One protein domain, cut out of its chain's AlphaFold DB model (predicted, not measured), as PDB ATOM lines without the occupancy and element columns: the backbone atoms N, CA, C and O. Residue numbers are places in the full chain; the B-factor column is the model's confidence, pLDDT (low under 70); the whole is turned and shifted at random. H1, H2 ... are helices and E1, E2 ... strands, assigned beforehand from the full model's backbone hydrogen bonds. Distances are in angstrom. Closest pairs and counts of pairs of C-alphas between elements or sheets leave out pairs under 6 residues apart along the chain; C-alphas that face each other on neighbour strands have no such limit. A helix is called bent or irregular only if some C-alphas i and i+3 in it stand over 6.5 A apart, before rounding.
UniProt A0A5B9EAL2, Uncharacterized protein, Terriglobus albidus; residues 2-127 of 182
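AT A GLANCE: This is residues 2 to 127 of the 182 residues of an uncharacterized protein of Terriglobus albidus (UniProt A0A5B9EAL2). A small core of short strands, E1 and E4 side by side with E6 next to E4 and E5 next to E6, has helix H2 packed on E1 and E4, and helix H1 passing over E6. From this core the helical hairpin H3 and H4 reaches away in one direction, while the strand hairpin E2 and E3 lies far out at one end of the longest axis and H5 at the other, where residues 120 to 127 stick out. The printed part has 126 residues, with five named helices and six named strands in the order H1 E1 E2 E3 H2 E4 H3 H4 E5 E6 H5, and its class is mixed, helices and strands. The named sheets are three pairs: E1 and E4 parallel, E2 and E3 antiparallel, E5 and E6 antiparallel. The whole is compact, with a radius of gyration of the C-alphas of 15.6 A and spans of 47 by 45 by 31 A.

HOW THE PARTS SIT: E1, residues 27 to 29, and E4, residues 63 to 65, are parallel neighbours at 23 degrees, with N 29 and O 64 within hydrogen-bond range at 2.9 A. E6, residues 110 to 112, has 8 pairs of C-alphas within 8 A of E4, the closest being those of Leu 64 and Ile 111, 4.5 A apart. E6 forms an antiparallel hairpin with E5, residues 102 to 104, where N 103 and O 111 are 3.0 A apart, within hydrogen-bond range. H2, residues 45 to 57, has its closest C-alphas to E1 at Gly 27 and Glu 54, 4.5 A apart, and to E4 at Leu 53 and Leu 64, 6.1 A apart. H1, residues 2 to 20, comes closest to E6 with the C-alphas of Ala 12 and Leu 112, 6.4 A apart, and is apart from H2. With residues 2 to 8 alone H1 touches H4, residues 86 to 100, the closest C-alphas being those of Val 5 and Ala 98, 5.2 A; they run the same way at a shallow tilt of 22 degrees. H3, residues 67 to 81, and H4 form a helical hairpin and touch, closest at the C-alphas of Phe 80 and Ser 88, 5.2 A; they run opposite ways at a shallow tilt of 33 degrees, only just short of steep. H5, residues 117 to 126, and H4 only just touch, with 3 pairs of C-alphas within 8 A, and only at their ends; Lys 100 and Phe 118 have the closest C-alphas, 5.9 A. E2, residues 34 to 38, and E3, residues 41 to 44, form an antiparallel hairpin, with N 35 and O 43 within hydrogen-bond range at 2.8 A; both strands are apart from H1, H3, H4 and H5. Every O i to N i+4 pair is within hydrogen-bond range in H1, H2, H3 and H4, and 4 of 6 are in H5.

IN THESE COORDINATES: H1 begins at C-alpha 2, (-32.916, -39.614, -46.014), and is 26.9 A long. H2 measures 16.2 A, H3 20.8 A, H4 21.5 A and H5 14.9 A. E2, the longest strand by residues, measures 12.2 A and ends at C-alpha 38, (-46.392, -32.915, -68.274), while E3 measures 10.2 A. H5 ends at C-alpha 126, (-38.275, -28.449, -26.394), and is irregular: C-alphas 122 and 125 are 7.0 A apart.

THE WHOLE: The two C-alphas farthest apart are those of Ile 37 and Glu 127, 47.5 A. The printed part has no cut, and no link is long; H1 to E1 is short and the others are tight. The mean pLDDT of the printed part is 93.4, and residues 124 to 127 are under 70.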
ATOM      1  N   ILE A   2     -32.850 -40.858 -46.817       81.06
ATOM      2  CA  ILE A   2     -32.916 -39.614 -46.014       81.06
ATOM      3  C   ILE A   2     -34.121 -38.755 -46.421       81.06
ATOM      4  O   ILE A   2     -34.909 -38.362 -45.572       81.06
ATOM      5  N   THR A   3     -34.317 -38.563 -47.726       89.00
ATOM      6  CA  THR A   3     -35.450 -37.814 -48.292       89.00
ATOM      7  C   THR A   3     -36.817 -38.351 -47.869       89.00
ATOM      8  O   THR A   3     -37.715 -37.565 -47.599       89.00
ATOM      9  N   ILE A   4     -36.967 -39.676 -47.758       90.25
ATOM     10  CA  ILE A   4     -38.223 -40.310 -47.335       90.25
ATOM     11  C   ILE A   4     -38.498 -39.980 -45.870       90.25
ATOM     12  O   ILE A   4     -39.583 -39.510 -45.557       90.25
ATOM     13  N   VAL A   5     -37.513 -40.154 -44.983       89.50
ATOM     14  CA  VAL A   5     -37.671 -39.786 -43.566       89.50
ATOM     15  C   VAL A   5     -38.007 -38.307 -43.426       89.50
ATOM     16  O   VAL A   5     -38.933 -37.967 -42.703       89.50
ATOM     17  N   SER A   6     -37.304 -37.425 -44.141       90.69
ATOM     18  CA  SER A   6     -37.588 -35.989 -44.115       90.69
ATOM     19  C   SER A   6     -39.010 -35.670 -44.579       90.69
ATOM     20  O   SER A   6     -39.679 -34.871 -43.932       90.69
ATOM     21  N   ALA A   7     -39.492 -36.312 -45.648       94.69
ATOM     22  CA  ALA A   7     -40.856 -36.130 -46.138       94.69
ATOM     23  C   ALA A   7     -41.905 -36.615 -45.124       94.69
ATOM     24  O   ALA A   7     -42.863 -35.893 -44.852       94.69
ATOM     25  N   LEU A   8     -41.702 -37.787 -44.512       95.94
ATOM     26  CA  LEU A   8     -42.596 -38.316 -43.476       95.94
ATOM     27  C   LEU A   8     -42.602 -37.423 -42.227       95.94
ATOM     28  O   LEU A   8     -43.666 -37.061 -41.737       95.94
ATOM     29  N   SER A   9     -41.436 -36.990 -41.745       92.88
ATOM     30  CA  SER A   9     -41.342 -36.070 -40.605       92.88
ATOM     31  C   SER A   9     -42.003 -34.720 -40.893       92.88
ATOM     32  O   SER A   9     -42.680 -34.168 -40.024       92.88
ATOM     33  N   ALA A  10     -41.829 -34.184 -42.105       94.31
ATOM     34  CA  ALA A  10     -42.463 -32.938 -42.516       94.31
ATOM     35  C   ALA A  10     -43.988 -33.088 -42.573       94.31
ATOM     36  O   ALA A  10     -44.696 -32.257 -42.011       94.31
ATOM     37  N   ALA A  11     -44.494 -34.172 -43.165       96.69
ATOM     38  CA  ALA A  11     -45.923 -34.460 -43.219       96.69
ATOM     39  C   ALA A  11     -46.538 -34.618 -41.817       96.69
ATOM     40  O   ALA A  11     -47.586 -34.036 -41.542       96.69
ATOM     41  N   ALA A  12     -45.860 -35.322 -40.902       95.00
ATOM     42  CA  ALA A  12     -46.293 -35.462 -39.509       95.00
ATOM     43  C   ALA A  12     -46.335 -34.103 -38.792       95.00
ATOM     44  O   ALA A  12     -47.289 -33.790 -38.082       95.00
ATOM     45  N   SER A  13     -45.321 -33.268 -39.026       92.44
ATOM     46  CA  SER A  13     -45.236 -31.933 -38.432       92.44
ATOM     47  C   SER A  13     -46.340 -31.012 -38.954       92.44
ATOM     48  O   SER A  13     -47.004 -30.348 -38.164       92.44
ATOM     49  N   VAL A  14     -46.573 -30.997 -40.272       95.25
ATOM     50  CA  VAL A  14     -47.650 -30.217 -40.903       95.25
ATOM     51  C   VAL A  14     -49.014 -30.672 -40.396       95.25
ATOM     52  O   VAL A  14     -49.837 -29.828 -40.060       95.25
ATOM     53  N   MET A  15     -49.232 -31.982 -40.257       95.44
ATOM     54  CA  MET A  15     -50.453 -32.534 -39.668       95.44
ATOM     55  C   MET A  15     -50.694 -31.991 -38.252       95.44
ATOM     56  O   MET A  15     -51.767 -31.460 -37.970       95.44
ATOM     57  N   GLY A  16     -49.678 -32.061 -37.384       93.94
ATOM     58  CA  GLY A  16     -49.756 -31.541 -36.019       93.94
ATOM     59  C   GLY A  16     -50.008 -30.031 -35.963       93.94
ATOM     60  O   GLY A  16     -50.914 -29.586 -35.263       93.94
ATOM     61  N   VAL A  17     -49.255 -29.229 -36.728       94.00
ATOM     62  CA  VAL A  17     -49.417 -27.760 -36.773       94.00
ATOM     63  C   VAL A  17     -50.793 -27.364 -37.302       94.00
ATOM     64  O   VAL A  17     -51.444 -26.489 -36.733       94.00
ATOM     65  N   SER A  18     -51.238 -27.992 -38.388       96.38
ATOM     66  CA  SER A  18     -52.512 -27.667 -39.022       96.38
ATOM     67  C   SER A  18     -53.674 -27.975 -38.084       96.38
ATOM     68  O   SER A  18     -54.546 -27.130 -37.884       96.38
ATOM     69  N   LEU A  19     -53.634 -29.134 -37.419       95.56
ATOM     70  CA  LEU A  19     -54.653 -29.525 -36.451       95.56
ATOM     71  C   LEU A  19     -54.650 -28.616 -35.210       95.56
ATOM     72  O   LEU A  19     -55.714 -28.171 -34.793       95.56
ATOM     73  N   ALA A  20     -53.472 -28.259 -34.681       95.38
ATOM     74  CA  ALA A  20     -53.331 -27.279 -33.595       95.38
ATOM     75  C   ALA A  20     -53.893 -25.895 -33.967       95.38
ATOM     76  O   ALA A  20     -54.385 -25.167 -33.112       95.38
ATOM     77  N   SER A  21     -53.839 -25.546 -35.254       95.62
ATOM     78  CA  SER A  21     -54.369 -24.292 -35.794       95.62
ATOM     79  C   SER A  21     -55.852 -24.383 -36.179       95.62
ATOM     80  O   SER A  21     -56.361 -23.461 -36.812       95.62
ATOM     81  N   GLY A  22     -56.539 -25.489 -35.880       95.94
ATOM     82  CA  GLY A  22     -57.953 -25.697 -36.211       95.94
ATOM     83  C   GLY A  22     -58.241 -26.002 -37.685       95.94
ATOM     84  O   GLY A  22     -59.383 -25.897 -38.124       95.94
ATOM     85  N   HIS A  23     -57.222 -26.382 -38.458       96.00
ATOM     86  CA  HIS A  23     -57.329 -26.725 -39.876       96.00
ATOM     87  C   HIS A  23     -57.066 -28.230 -40.053       96.00
ATOM     88  O   HIS A  23     -55.924 -28.638 -40.276       96.00
ATOM     89  N   PRO A  24     -58.076 -29.102 -39.907       94.31
ATOM     90  CA  PRO A  24     -57.867 -30.541 -40.002       94.31
ATOM     91  C   PRO A  24     -57.444 -30.947 -41.420       94.31
ATOM     92  O   PRO A  24     -58.097 -30.593 -42.399       94.31
ATOM     93  N   LEU A  25     -56.372 -31.737 -41.522       95.31
ATOM     94  CA  LEU A  25     -55.900 -32.309 -42.783       95.31
ATOM     95  C   LEU A  25     -56.178 -33.807 -42.837       95.31
ATOM     96  O   LEU A  25     -56.182 -34.498 -41.818       95.31
ATOM     97  N   ARG A  26     -56.365 -34.309 -44.054       95.88
ATOM     98  CA  ARG A  26     -56.332 -35.735 -44.375       95.88
ATOM     99  C   ARG A  26     -55.306 -35.950 -45.469       95.88
ATOM    100  O   ARG A  26     -55.083 -35.061 -46.287       95.88
ATOM    101  N   GLY A  27     -54.679 -37.115 -45.472       96.69
ATOM    102  CA  GLY A  27     -53.704 -37.444 -46.499       96.69
ATOM    103  C   GLY A  27     -53.540 -38.938 -46.702       96.69
ATOM    104  O   GLY A  27     -53.900 -39.752 -45.853       96.69
ATOM    105  N   GLY A  28     -52.952 -39.276 -47.839       97.88
ATOM    106  CA  GLY A  28     -52.463 -40.604 -48.164       97.88
ATOM    107  C   GLY A  28     -51.036 -40.481 -48.680       97.88
ATOM    108  O   GLY A  28     -50.743 -39.606 -49.493       97.88
ATOM    109  N   ILE A  29     -50.138 -41.329 -48.188       97.56
ATOM    110  CA  ILE A  29     -48.758 -41.421 -48.665       97.56
ATOM    111  C   ILE A  29     -48.511 -42.858 -49.096       97.56
ATOM    112  O   ILE A  29     -48.635 -43.783 -48.293       97.56
ATOM    113  N   ASP A  30     -48.114 -43.039 -50.350       96.62
ATOM    114  CA  ASP A  30     -47.770 -44.350 -50.885       96.62
ATOM    115  C   ASP A  30     -46.584 -44.279 -51.858       96.62
ATOM    116  O   ASP A  30     -46.150 -43.202 -52.271       96.62
ATOM    117  N   VAL A  31     -46.039 -45.443 -52.207       95.00
ATOM    118  CA  VAL A  31     -44.978 -45.618 -53.201       95.00
ATOM    119  C   VAL A  31     -45.461 -46.595 -54.264       95.00
ATOM    120  O   VAL A  31     -45.839 -47.724 -53.964       95.00
ATOM    121  N   GLY A  32     -45.384 -46.184 -55.525       93.44
ATOM    122  CA  GLY A  32     -45.788 -47.002 -56.662       93.44
ATOM    123  C   GLY A  32     -45.138 -46.538 -57.959       93.44
ATOM    124  O   GLY A  32     -44.314 -45.624 -57.966       93.44
ATOM    125  N   LEU A  33     -45.525 -47.173 -59.064       93.88
ATOM    126  CA  LEU A  33     -45.088 -46.752 -60.388       93.88
ATOM    127  C   LEU A  33     -45.839 -45.485 -60.797       93.88
ATOM    128  O   LEU A  33     -47.065 -45.405 -60.690       93.88
ATOM    129  N   ALA A  34     -45.086 -44.505 -61.278       93.56
ATOM    130  CA  ALA A  34     -45.620 -43.286 -61.851       93.56
ATOM    131  C   ALA A  34     -44.647 -42.711 -62.881       93.56
ATOM    132  O   ALA A  34     -43.462 -43.048 -62.898       93.56
ATOM    133  N   THR A  35     -45.168 -41.852 -63.742       93.06
ATOM    134  CA  THR A  35     -44.413 -41.120 -64.751       93.06
ATOM    135  C   THR A  35     -44.865 -39.667 -64.773       93.06
ATOM    136  O   THR A  35     -45.993 -39.356 -64.391       93.06
ATOM    137  N   GLU A  36     -43.975 -38.784 -65.200       93.31
ATOM    138  CA  GLU A  36     -44.287 -37.380 -65.431       93.31
ATOM    139  C   GLU A  36     -44.706 -37.226 -66.900       93.31
ATOM    140  O   GLU A  36     -43.900 -37.472 -67.797       93.31
ATOM    141  N   ILE A  37     -45.979 -36.903 -67.153       89.94
ATOM    142  CA  ILE A  37     -46.502 -36.746 -68.528       89.94
ATOM    143  C   ILE A  37     -46.380 -35.290 -68.992       89.94
ATOM    144  O   ILE A  37     -46.064 -35.028 -70.151       89.94
ATOM    145  N   GLY A  38     -46.596 -34.346 -68.078       89.31
ATOM    146  CA  GLY A  38     -46.392 -32.915 -68.274       89.31
ATOM    147  C   GLY A  38     -45.587 -32.330 -67.113       89.31
ATOM    148  O   GLY A  38     -45.411 -33.013 -66.105       89.31
ATOM    149  N   PRO A  39     -45.099 -31.082 -67.222       88.38
ATOM    150  CA  PRO A  39     -44.325 -30.457 -66.155       88.38
ATOM    151  C   PRO A  39     -45.089 -30.489 -64.823       88.38
ATOM    152  O   PRO A  39     -46.150 -29.880 -64.713       88.38
ATOM    153  N   GLN A  40     -44.530 -31.167 -63.817       87.44
ATOM    154  CA  GLN A  40     -45.116 -31.350 -62.478       87.44
ATOM    155  C   GLN A  40     -46.402 -32.195 -62.426       87.44
ATOM    156  O   GLN A  40     -47.055 -32.251 -61.383       87.44
ATOM    157  N   GLU A  41     -46.759 -32.895 -63.504       89.88
ATOM    158  CA  GLU A  41     -47.932 -33.768 -63.536       89.88
ATOM    159  C   GLU A  41     -47.529 -35.239 -63.422       89.88
ATOM    160  O   GLU A  41     -47.032 -35.853 -64.369       89.88
ATOM    161  N   ILE A  42     -47.772 -35.816 -62.247       89.50
ATOM    162  CA  ILE A  42     -47.466 -37.216 -61.952       89.50
ATOM    163  C   ILE A  42     -48.688 -38.072 -62.275       89.50
ATOM    164  O   ILE A  42     -49.750 -37.869 -61.700       89.50
ATOM    165  N   TYR A  43     -48.529 -39.087 -63.119       90.56
ATOM    166  CA  TYR A  43     -49.579 -40.058 -63.424       90.56
ATOM    167  C   TYR A  43     -49.106 -41.479 -63.151       90.56
ATOM    168  O   TYR A  43     -47.976 -41.853 -63.466       90.56
ATOM    169  N   GLY A  44     -49.988 -42.299 -62.590       92.00
ATOM    170  CA  GLY A  44     -49.729 -43.712 -62.347       92.00
ATOM    171  C   GLY A  44     -50.373 -44.214 -61.066       92.00
ATOM    172  O   GLY A  44     -51.109 -43.495 -60.387       92.00
ATOM    173  N   THR A  45     -50.068 -45.462 -60.722       92.06
ATOM    174  CA  THR A  45     -50.657 -46.139 -59.562       92.06
ATOM    175  C   THR A  45     -50.262 -45.470 -58.249       92.06
ATOM    176  O   THR A  45     -51.027 -45.525 -57.297       92.06
ATOM    177  N   ALA A  46     -49.101 -44.805 -58.189       91.12
ATOM    178  CA  ALA A  46     -48.700 -44.064 -56.994       91.12
ATOM    179  C   ALA A  46     -49.671 -42.915 -56.664       91.12
ATOM    180  O   ALA A  46     -50.034 -42.744 -55.503       91.12
ATOM    181  N   LEU A  47     -50.113 -42.156 -57.679       92.94
ATOM    182  CA  LEU A  47     -51.061 -41.057 -57.482       92.94
ATOM    183  C   LEU A  47     -52.450 -41.591 -57.122       92.94
ATOM    184  O   LEU A  47     -53.056 -41.117 -56.165       92.94
ATOM    185  N   GLU A  48     -52.933 -42.592 -57.863       94.75
ATOM    186  CA  GLU A  48     -54.235 -43.223 -57.612       94.75
ATOM    187  C   GLU A  48     -54.324 -43.775 -56.189       94.75
ATOM    188  O   GLU A  48     -55.276 -43.478 -55.471       94.75
ATOM    189  N   SER A  49     -53.305 -44.514 -55.746       95.62
ATOM    190  CA  SER A  49     -53.328 -45.140 -54.429       95.62
ATOM    191  C   SER A  49     -53.226 -44.105 -53.307       95.62
ATOM    192  O   SER A  49     -53.958 -44.209 -52.326       95.62
ATOM    193  N   ALA A  50     -52.414 -43.052 -53.462       96.19
ATOM    194  CA  ALA A  50     -52.379 -41.945 -52.505       96.19
ATOM    195  C   ALA A  50     -53.728 -41.202 -52.419       96.19
ATOM    196  O   ALA A  50     -54.190 -40.891 -51.319       96.19
ATOM    197  N   TYR A  51     -54.381 -40.965 -53.562       96.69
ATOM    198  CA  TYR A  51     -55.694 -40.324 -53.623       96.69
ATOM    199  C   TYR A  51     -56.784 -41.177 -52.970       96.69
ATOM    200  O   TYR A  51     -57.561 -40.664 -52.165       96.69
ATOM    201  N   ARG A  52     -56.826 -42.482 -53.259       97.75
ATOM    202  CA  ARG A  52     -57.790 -43.413 -52.655       97.75
ATOM    203  C   ARG A  52     -57.639 -43.466 -51.134       97.75
ATOM    204  O   ARG A  52     -58.628 -43.365 -50.408       97.75
ATOM    205  N   LEU A  53     -56.397 -43.535 -50.645       98.12
ATOM    206  CA  LEU A  53     -56.104 -43.500 -49.213       98.12
ATOM    207  C   LEU A  53     -56.669 -42.232 -48.548       98.12
ATOM    208  O   LEU A  53     -57.335 -42.326 -47.521       98.12
ATOM    209  N   GLU A  54     -56.451 -41.049 -49.125       97.62
ATOM    210  CA  GLU A  54     -56.973 -39.792 -48.563       97.62
ATOM    211  C   GLU A  54     -58.503 -39.705 -48.627       97.62
ATOM    212  O   GLU A  54     -59.161 -39.420 -47.620       97.62
ATOM    213  N   SER A  55     -59.063 -39.934 -49.812       96.50
ATOM    214  CA  SER A  55     -60.448 -39.579 -50.121       96.50
ATOM    215  C   SER A  55     -61.451 -40.606 -49.600       96.50
ATOM    216  O   SER A  55     -62.497 -40.227 -49.060       96.50
ATOM    217  N   GLU A  56     -61.116 -41.892 -49.700       96.44
ATOM    218  CA  GLU A  56     -62.015 -43.001 -49.383       96.44
ATOM    219  C   GLU A  56     -61.717 -43.604 -48.007       96.44
ATOM    220  O   GLU A  56     -62.639 -43.962 -47.269       96.44
ATOM    221  N   GLU A  57     -60.442 -43.697 -47.625       96.88
ATOM    222  CA  GLU A  57     -60.035 -44.552 -46.507       96.88
ATOM    223  C   GLU A  57     -59.646 -43.807 -45.226       96.88
ATOM    224  O   GLU A  57     -59.792 -44.378 -44.135       96.88
ATOM    225  N   ALA A  58     -59.147 -42.570 -45.317       97.06
ATOM    226  CA  ALA A  58     -58.622 -41.840 -44.163       97.06
ATOM    227  C   ALA A  58     -59.696 -41.606 -43.098       97.06
ATOM    228  O   ALA A  58     -59.417 -41.741 -41.913       97.06
ATOM    229  N   GLY A  59     -60.944 -41.347 -43.490       95.56
ATOM    230  CA  GLY A  59     -62.068 -41.237 -42.558       95.56
ATOM    231  C   GLY A  59     -62.025 -39.957 -41.721       95.56
ATOM    232  O   GLY A  59     -62.837 -39.069 -41.951       95.56
ATOM    233  N   TYR A  60     -61.084 -39.833 -40.790       96.69
ATOM    234  CA  TYR A  60     -60.884 -38.677 -39.912       96.69
ATOM    235  C   TYR A  60     -59.566 -37.945 -40.235       96.69
ATOM    236  O   TYR A  60     -58.830 -38.406 -41.111       96.69
ATOM    237  N   PRO A  61     -59.260 -36.802 -39.586       97.50
ATOM    238  CA  PRO A  61     -57.987 -36.107 -39.764       97.50
ATOM    239  C   PRO A  61     -56.786 -36.985 -39.375       97.50
ATOM    240  O   PRO A  61     -56.398 -37.050 -38.211       97.50
ATOM    241  N   ARG A  62     -56.207 -37.667 -40.366       97.94
ATOM    242  CA  ARG A  62     -54.988 -38.480 -40.288       97.94
ATOM    243  C   ARG A  62     -54.358 -38.631 -41.668       97.94
ATOM    244  O   ARG A  62     -54.991 -38.367 -42.691       97.94
ATOM    245  N   ILE A  63     -53.115 -39.100 -41.686       98.50
ATOM    246  CA  ILE A  63     -52.399 -39.461 -42.909       98.50
ATOM    247  C   ILE A  63     -52.246 -40.980 -42.938       98.50
ATOM    248  O   ILE A  63     -51.585 -41.547 -42.066       98.50
ATOM    249  N   LEU A  64     -52.848 -41.629 -43.932       98.62
ATOM    250  CA  LEU A  64     -52.692 -43.062 -44.157       98.62
ATOM    251  C   LEU A  64     -51.389 -43.374 -44.892       98.62
ATOM    252  O   LEU A  64     -50.963 -42.639 -45.784       98.62
ATOM    253  N   VAL A  65     -50.787 -44.502 -44.533       98.44
ATOM    254  CA  VAL A  65     -49.595 -45.053 -45.176       98.44
ATOM    255  C   VAL A  65     -49.997 -46.276 -45.988       98.44
ATOM    256  O   VAL A  65     -50.497 -47.260 -45.444       98.44
ATOM    257  N   GLY A  66     -49.763 -46.212 -47.295       97.81
ATOM    258  CA  GLY A  66     -50.091 -47.288 -48.220       97.81
ATOM    259  C   GLY A  66     -49.186 -48.512 -48.093       97.81
ATOM    260  O   GLY A  66     -48.059 -48.460 -47.583       97.81
ATOM    261  N   GLU A  67     -49.685 -49.642 -48.594       96.38
ATOM    262  CA  GLU A  67     -48.942 -50.906 -48.621       96.38
ATOM    263  C   GLU A  67     -47.684 -50.835 -49.491       96.38
ATOM    264  O   GLU A  67     -46.707 -51.530 -49.208       96.38
ATOM    265  N   GLY A  68     -47.670 -49.999 -50.532       96.62
ATOM    266  CA  GLY A  68     -46.500 -49.801 -51.382       96.62
ATOM    267  C   GLY A  68     -45.326 -49.226 -50.593       96.62
ATOM    268  O   GLY A  68     -44.245 -49.823 -50.570       96.62
ATOM    269  N   LEU A  69     -45.551 -48.131 -49.859       97.12
ATOM    270  CA  LEU A  69     -44.547 -47.539 -48.971       97.12
ATOM    271  C   LEU A  69     -44.145 -48.509 -47.851       97.12
ATOM    272  O   LEU A  69     -42.954 -48.685 -47.586       97.12
ATOM    273  N   TRP A  70     -45.111 -49.178 -47.221       97.50
ATOM    274  CA  TRP A  70     -44.831 -50.137 -46.151       97.50
ATOM    275  C   TRP A  70     -43.936 -51.290 -46.619       97.50
ATOM    276  O   TRP A  70     -42.911 -51.590 -45.994       97.50
ATOM    277  N   ARG A  71     -44.280 -51.923 -47.746       97.12
ATOM    278  CA  ARG A  71     -43.485 -53.003 -48.344       97.12
ATOM    279  C   ARG A  71     -42.116 -52.512 -48.781       97.12
ATOM    280  O   ARG A  71     -41.139 -53.231 -48.578       97.12
ATOM    281  N   PHE A  72     -42.034 -51.311 -49.349       96.19
ATOM    282  CA  PHE A  72     -40.769 -50.703 -49.744       96.19
ATOM    283  C   PHE A  72     -39.823 -50.551 -48.547       96.19
ATOM    284  O   PHE A  72     -38.693 -51.038 -48.603       96.19
ATOM    285  N   LEU A  73     -40.287 -49.952 -47.443       96.69
ATOM    286  CA  LEU A  73     -39.475 -49.756 -46.238       96.69
ATOM    287  C   LEU A  73     -39.023 -51.089 -45.633       96.69
ATOM    288  O   LEU A  73     -37.844 -51.246 -45.328       96.69
ATOM    289  N   ASN A  74     -39.921 -52.069 -45.516       97.19
ATOM    290  CA  ASN A  74     -39.581 -53.382 -44.961       97.19
ATOM    291  C   ASN A  74     -38.622 -54.176 -45.857       97.19
ATOM    292  O   ASN A  74     -37.692 -54.804 -45.355       97.19
ATOM    293  N   SER A  75     -38.801 -54.114 -47.179       96.31
ATOM    294  CA  SER A  75     -37.900 -54.775 -48.132       96.31
ATOM    295  C   SER A  75     -36.512 -54.138 -48.107       96.31
ATOM    296  O   SER A  75     -35.505 -54.843 -48.058       96.31
ATOM    297  N   ALA A  76     -36.447 -52.803 -48.070       94.62
ATOM    298  CA  ALA A  76     -35.193 -52.079 -47.921       94.62
ATOM    299  C   ALA A  76     -34.511 -52.421 -46.589       94.62
ATOM    300  O   ALA A  76     -33.323 -52.734 -46.574       94.62
ATOM    301  N   HIS A  77     -35.262 -52.432 -45.486       95.75
ATOM    302  CA  HIS A  77     -34.749 -52.799 -44.169       95.75
ATOM    303  C   HIS A  77     -34.142 -54.208 -44.173       95.75
ATOM    304  O   HIS A  77     -33.000 -54.391 -43.755       95.75
ATOM    305  N   ALA A  78     -34.867 -55.194 -44.711       95.88
ATOM    306  CA  ALA A  78     -34.389 -56.567 -44.821       95.88
ATOM    307  C   ALA A  78     -33.106 -56.673 -45.663       95.88
ATOM    308  O   ALA A  78     -32.175 -57.365 -45.260       95.88
ATOM    309  N   ASN A  79     -33.037 -55.953 -46.786       94.56
ATOM    310  CA  ASN A  79     -31.894 -55.973 -47.697       94.56
ATOM    311  C   ASN A  79     -30.628 -55.322 -47.115       94.56
ATOM    312  O   ASN A  79     -29.526 -55.835 -47.307       94.56
ATOM    313  N   PHE A  80     -30.752 -54.179 -46.436       94.00
ATOM    314  CA  PHE A  80     -29.586 -53.466 -45.900       94.00
ATOM    315  C   PHE A  80     -29.090 -54.054 -44.579       94.00
ATOM    316  O   PHE A  80     -27.890 -54.038 -44.322       94.00
ATOM    317  N   ARG A  81     -29.970 -54.657 -43.771       92.88
ATOM    318  CA  ARG A  81     -29.583 -55.261 -42.488       92.88
ATOM    319  C   ARG A  81     -28.655 -56.472 -42.637       92.88
ATOM    320  O   ARG A  81     -27.906 -56.777 -41.715       92.88
ATOM    321  N   THR A  82     -28.687 -57.171 -43.773       92.88
ATOM    322  CA  THR A  82     -27.799 -58.317 -44.045       92.88
ATOM    323  C   THR A  82     -26.413 -57.904 -44.541       92.88
ATOM    324  O   THR A  82     -25.533 -58.753 -44.669       92.88
ATOM    325  N   GLN A  83     -26.202 -56.621 -44.839       93.19
ATOM    326  CA  GLN A  83     -24.949 -56.106 -45.379       93.19
ATOM    327  C   GLN A  83     -24.080 -55.532 -44.253       93.19
ATOM    328  O   GLN A  83     -24.546 -54.777 -43.403       93.19
ATOM    329  N   ALA A  84     -22.788 -55.868 -44.250       89.69
ATOM    330  CA  ALA A  84     -21.861 -55.473 -43.185       89.69
ATOM    331  C   ALA A  84     -21.152 -54.122 -43.428       89.69
ATOM    332  O   ALA A  84     -20.246 -53.766 -42.672       89.69
ATOM    333  N   THR A  85     -21.535 -53.366 -44.464       95.12
ATOM    334  CA  THR A  85     -20.856 -52.108 -44.813       95.12
ATOM    335  C   THR A  85     -21.283 -50.950 -43.896       95.12
ATOM    336  O   THR A  85     -22.413 -50.948 -43.392       95.12
ATOM    337  N   PRO A  86     -20.420 -49.942 -43.658       92.81
ATOM    338  CA  PRO A  86     -20.792 -48.745 -42.901       92.81
ATOM    339  C   PRO A  86     -22.037 -48.038 -43.456       92.81
ATOM    340  O   PRO A  86     -22.925 -47.664 -42.692       92.81
ATOM    341  N   GLU A  87     -22.153 -47.927 -44.779       92.62
ATOM    342  CA  GLU A  87     -23.285 -47.295 -45.465       92.62
ATOM    343  C   GLU A  87     -24.587 -48.042 -45.179       92.62
ATOM    344  O   GLU A  87     -25.616 -47.425 -44.905       92.62
ATOM    345  N   SER A  88     -24.534 -49.375 -45.176       92.88
ATOM    346  CA  SER A  88     -25.688 -50.228 -44.889       92.88
ATOM    347  C   SER A  88     -26.188 -50.041 -43.459       92.88
ATOM    348  O   SER A  88     -27.398 -49.973 -43.237       92.88
ATOM    349  N   LYS A  89     -25.280 -49.861 -42.488       93.50
ATOM    350  CA  LYS A  89     -25.643 -49.532 -41.097       93.50
ATOM    351  C   LYS A  89     -26.340 -48.174 -41.006       93.50
ATOM    352  O   LYS A  89     -27.382 -48.064 -40.364       93.50
ATOM    353  N   THR A  90     -25.808 -47.155 -41.684       93.94
ATOM    354  CA  THR A  90     -26.419 -45.819 -41.720       93.94
ATOM    355  C   THR A  90     -27.800 -45.847 -42.374       93.94
ATOM    356  O   THR A  90     -28.748 -45.284 -41.829       93.94
ATOM    357  N   ILE A  91     -27.947 -46.529 -43.514       93.50
ATOM    358  CA  ILE A  91     -29.231 -46.668 -44.213       93.50
ATOM    359  C   ILE A  91     -30.247 -47.417 -43.347       93.50
ATOM    360  O   ILE A  91     -31.390 -46.973 -43.251       93.50
ATOM    361  N   THR A  92     -29.834 -48.500 -42.683       95.31
ATOM    362  CA  THR A  92     -30.694 -49.268 -41.770       95.31
ATOM    363  C   THR A  92     -31.235 -48.374 -40.656       95.31
ATOM    364  O   THR A  92     -32.449 -48.283 -40.497       95.31
ATOM    365  N   ALA A  93     -30.372 -47.600 -39.990       93.62
ATOM    366  CA  ALA A  93     -30.794 -46.665 -38.944       93.62
ATOM    367  C   ALA A  93     -31.759 -45.575 -39.457       93.62
ATOM    368  O   ALA A  93     -32.652 -45.129 -38.736       93.62
ATOM    369  N   ILE A  94     -31.607 -45.124 -40.708       93.31
ATOM    370  CA  ILE A  94     -32.539 -44.173 -41.338       93.31
ATOM    371  C   ILE A  94     -33.898 -44.841 -41.596       93.31
ATOM    372  O   ILE A  94     -34.934 -44.234 -41.334       93.31
ATOM    373  N   ILE A  95     -33.918 -46.082 -42.085       95.19
ATOM    374  CA  ILE A  95     -35.164 -46.817 -42.341       95.19
ATOM    375  C   ILE A  95     -35.898 -47.117 -41.031       95.19
ATOM    376  O   ILE A  95     -37.110 -46.935 -40.963       95.19
ATOM    377  N   GLU A  96     -35.183 -47.491 -39.972       94.88
ATOM    378  CA  GLU A  96     -35.765 -47.693 -38.641       94.88
ATOM    379  C   GLU A  96     -36.461 -46.425 -38.125       94.88
ATOM    380  O   GLU A  96     -37.553 -46.507 -37.567       94.88
ATOM    381  N   LYS A  97     -35.898 -45.236 -38.383       93.19
ATOM    382  CA  LYS A  97     -36.567 -43.958 -38.075       93.19
ATOM    383  C   LYS A  97     -37.854 -43.762 -38.881       93.19
ATOM    384  O   LYS A  97     -38.845 -43.325 -38.308       93.19
ATOM    385  N   ALA A  98     -37.859 -44.098 -40.174       94.94
ATOM    386  CA  ALA A  98     -39.079 -44.050 -40.991       94.94
ATOM    387  C   ALA A  98     -40.157 -45.001 -40.451       94.94
ATOM    388  O   ALA A  98     -41.321 -44.632 -40.375       94.94
ATOM    389  N   LEU A  99     -39.769 -46.217 -40.057       96.50
ATOM    390  CA  LEU A  99     -40.693 -47.211 -39.513       96.50
ATOM    391  C   LEU A  99     -41.269 -46.779 -38.159       96.50
ATOM    392  O   LEU A  99     -42.452 -46.981 -37.924       96.50
ATOM    393  N   LYS A 100     -40.477 -46.122 -37.300       95.56
ATOM    394  CA  LYS A 100     -40.952 -45.550 -36.026       95.56
ATOM    395  C   LYS A 100     -41.989 -44.428 -36.185       95.56
ATOM    396  O   LYS A 100     -42.700 -44.138 -35.230       95.56
ATOM    397  N   LEU A 101     -42.057 -43.785 -37.352       96.00
ATOM    398  CA  LEU A 101     -43.084 -42.788 -37.678       96.00
ATOM    399  C   LEU A 101     -44.422 -43.425 -38.085       96.00
ATOM    400  O   LEU A 101     -45.394 -42.701 -38.272       96.00
ATOM    401  N   ILE A 102     -44.483 -44.747 -38.257       97.94
ATOM    402  CA  ILE A 102     -45.669 -45.456 -38.738       97.94
ATOM    403  C   ILE A 102     -46.246 -46.294 -37.597       97.94
ATOM    404  O   ILE A 102     -45.541 -47.105 -36.997       97.94
ATOM    405  N   ALA A 103     -47.541 -46.144 -37.335       97.69
ATOM    406  CA  ALA A 103     -48.277 -46.957 -36.371       97.69
ATOM    407  C   ALA A 103     -49.461 -47.664 -37.033       97.69
ATOM    408  O   ALA A 103     -49.909 -47.281 -38.114       97.69
ATOM    409  N   ILE A 104     -49.976 -48.693 -36.364       97.88
ATOM    410  CA  ILE A 104     -51.283 -49.271 -36.675       97.88
ATOM    411  C   ILE A 104     -52.320 -48.539 -35.832       97.88
ATOM    412  O   ILE A 104     -52.155 -48.404 -34.619       97.88
ATOM    413  N   ASP A 105     -53.356 -48.036 -36.485       97.38
ATOM    414  CA  ASP A 105     -54.457 -47.341 -35.837       97.38
ATOM    415  C   ASP A 105     -55.556 -48.314 -35.376       97.38
ATOM    416  O   ASP A 105     -55.496 -49.515 -35.650       97.38
ATOM    417  N   SER A 106     -56.573 -47.813 -34.671       94.81
ATOM    418  CA  SER A 106     -57.649 -48.637 -34.097       94.81
ATOM    419  C   SER A 106     -58.466 -49.419 -35.134       94.81
ATOM    420  O   SER A 106     -59.040 -50.457 -34.805       94.81
ATOM    421  N   ASP A 107     -58.487 -48.967 -36.389       95.44
ATOM    422  CA  ASP A 107     -59.140 -49.646 -37.512       95.44
ATOM    423  C   ASP A 107     -58.215 -50.610 -38.280       95.44
ATOM    424  O   ASP A 107     -58.590 -51.133 -39.330       95.44
ATOM    425  N   GLY A 108     -57.001 -50.849 -37.778       96.81
ATOM    426  CA  GLY A 108     -56.018 -51.751 -38.379       96.81
ATOM    427  C   GLY A 108     -55.233 -51.150 -39.549       96.81
ATOM    428  O   GLY A 108     -54.345 -51.818 -40.090       96.81
ATOM    429  N   LYS A 109     -55.509 -49.901 -39.946       98.06
ATOM    430  CA  LYS A 109     -54.765 -49.227 -41.016       98.06
ATOM    431  C   LYS A 109     -53.462 -48.625 -40.505       98.06
ATOM    432  O   LYS A 109     -53.314 -48.294 -39.331       98.06
ATOM    433  N   LYS A 110     -52.500 -48.472 -41.415       98.50
ATOM    434  CA  LYS A 110     -51.214 -47.835 -41.125       98.50
ATOM    435  C   LYS A 110     -51.366 -46.326 -41.225       98.50
ATOM    436  O   LYS A 110     -51.849 -45.822 -42.237       98.50
ATOM    437  N   ILE A 111     -50.917 -45.620 -40.200       98.44
ATOM    438  CA  ILE A 111     -50.955 -44.162 -40.128       98.44
ATOM    439  C   ILE A 111     -49.569 -43.598 -39.884       98.44
ATOM    440  O   ILE A 111     -48.713 -44.247 -39.282       98.44
ATOM    441  N   LEU A 112     -49.372 -42.358 -40.313       97.88
ATOM    442  CA  LEU A 112     -48.253 -41.546 -39.868       97.88
ATOM    443  C   LEU A 112     -48.547 -41.032 -38.448       97.88
ATOM    444  O   LEU A 112     -49.435 -40.199 -38.264       97.88
ATOM    445  N   ASP A 113     -47.833 -41.544 -37.446       97.06
ATOM    446  CA  ASP A 113     -48.104 -41.315 -36.020       97.06
ATOM    447  C   ASP A 113     -47.523 -39.977 -35.537       97.06
ATOM    448  O   ASP A 113     -46.458 -39.894 -34.919       97.06
ATOM    449  N   TYR A 114     -48.230 -38.894 -35.857       95.31
ATOM    450  CA  TYR A 114     -47.815 -37.518 -35.574       95.31
ATOM    451  C   TYR A 114     -47.898 -37.113 -34.090       95.31
ATOM    452  O   TYR A 114     -47.466 -36.017 -33.741       95.31
ATOM    453  N   LEU A 115     -48.419 -37.976 -33.209       95.62
ATOM    454  CA  LEU A 115     -48.351 -37.827 -31.745       95.62
ATOM    455  C   LEU A 115     -47.602 -38.992 -31.076       95.62
ATOM    456  O   LEU A 115     -47.615 -39.112 -29.850       95.62
ATOM    457  N   GLY A 116     -46.972 -39.850 -31.878       94.88
ATOM    458  CA  GLY A 116     -46.386 -41.102 -31.435       94.88
ATOM    459  C   GLY A 116     -45.016 -40.975 -30.772       94.88
ATOM    460  O   GLY A 116     -44.453 -39.881 -30.655       94.88
ATOM    461  N   PRO A 117     -44.423 -42.124 -30.396       92.44
ATOM    462  CA  PRO A 117     -43.144 -42.179 -29.690       92.44
ATOM    463  C   PRO A 117     -42.011 -41.454 -30.416       92.44
ATOM    464  O   PRO A 117     -41.221 -40.765 -29.779       92.44
ATOM    465  N   PHE A 118     -41.952 -41.544 -31.749       91.94
ATOM    466  CA  PHE A 118     -40.926 -40.845 -32.523       91.94
ATOM    467  C   PHE A 118     -40.993 -39.326 -32.325       91.94
ATOM    468  O   PHE A 118     -39.960 -38.674 -32.174       91.94
ATOM    469  N   ILE A 119     -42.194 -38.750 -32.296       91.31
ATOM    470  CA  ILE A 119     -42.369 -37.308 -32.104       91.31
ATOM    471  C   ILE A 119     -41.992 -36.924 -30.674       91.31
ATOM    472  O   ILE A 119     -41.288 -35.937 -30.492       91.31
ATOM    473  N   VAL A 120     -42.340 -37.741 -29.676       89.75
ATOM    474  CA  VAL A 120     -41.913 -37.544 -28.279       89.75
ATOM    475  C   VAL A 120     -40.387 -37.549 -28.148       89.75
ATOM    476  O   VAL A 120     -39.816 -36.611 -27.591       89.75
ATOM    477  N   GLU A 121     -39.718 -38.567 -28.703       88.38
ATOM    478  CA  GLU A 121     -38.254 -38.713 -28.685       88.38
ATOM    479  C   GLU A 121     -37.559 -37.480 -29.290       88.38
ATOM    480  O   GLU A 121     -36.559 -37.003 -28.756       88.38
ATOM    481  N   ASN A 122     -38.104 -36.933 -30.381       85.50
ATOM    482  CA  ASN A 122     -37.513 -35.794 -31.090       85.50
ATOM    483  C   ASN A 122     -37.989 -34.425 -30.565       85.50
ATOM    484  O   ASN A 122     -37.332 -33.416 -30.813       85.50
ATOM    485  N   ALA A 123     -39.085 -34.374 -29.804       80.12
ATOM    486  CA  ALA A 123     -39.577 -33.172 -29.133       80.12
ATOM    487  C   ALA A 123     -38.965 -32.972 -27.736       80.12
ATOM    488  O   ALA A 123     -39.102 -31.886 -27.167       80.12
ATOM    489  N   ALA A 124     -38.272 -33.973 -27.178       61.12
ATOM    490  CA  ALA A 124     -37.701 -33.946 -25.828       61.12
ATOM    491  C   ALA A 124     -36.746 -32.760 -25.562       61.12
ATOM    492  O   ALA A 124     -36.610 -32.328 -24.420       61.12
ATOM    493  N   GLY A 125     -36.145 -32.170 -26.602       61.19
ATOM    494  CA  GLY A 125     -35.323 -30.958 -26.486       61.19
ATOM    495  C   GLY A 125     -36.101 -29.642 -26.316       61.19
ATOM    496  O   GLY A 125     -35.482 -28.591 -26.200       61.19
ATOM    497  N   SER A 126     -37.440 -29.661 -26.329       62.78
ATOM    498  CA  SER A 126     -38.275 -28.449 -26.394       62.78
ATOM    499  C   SER A 126     -38.749 -27.883 -25.043       62.78
ATOM    500  O   SER A 126     -39.625 -27.023 -25.041       62.78
ATOM    501  N   GLU A 127     -38.209 -28.330 -23.902       64.94
ATOM    502  CA  GLU A 127     -38.583 -27.850 -22.547       64.94
ATOM    503  C   GLU A 127     -40.111 -27.776 -22.309       64.94
ATOM    504  O   GLU A 127     -40.636 -26.830 -21.728       64.94
TER     505      GLU A 127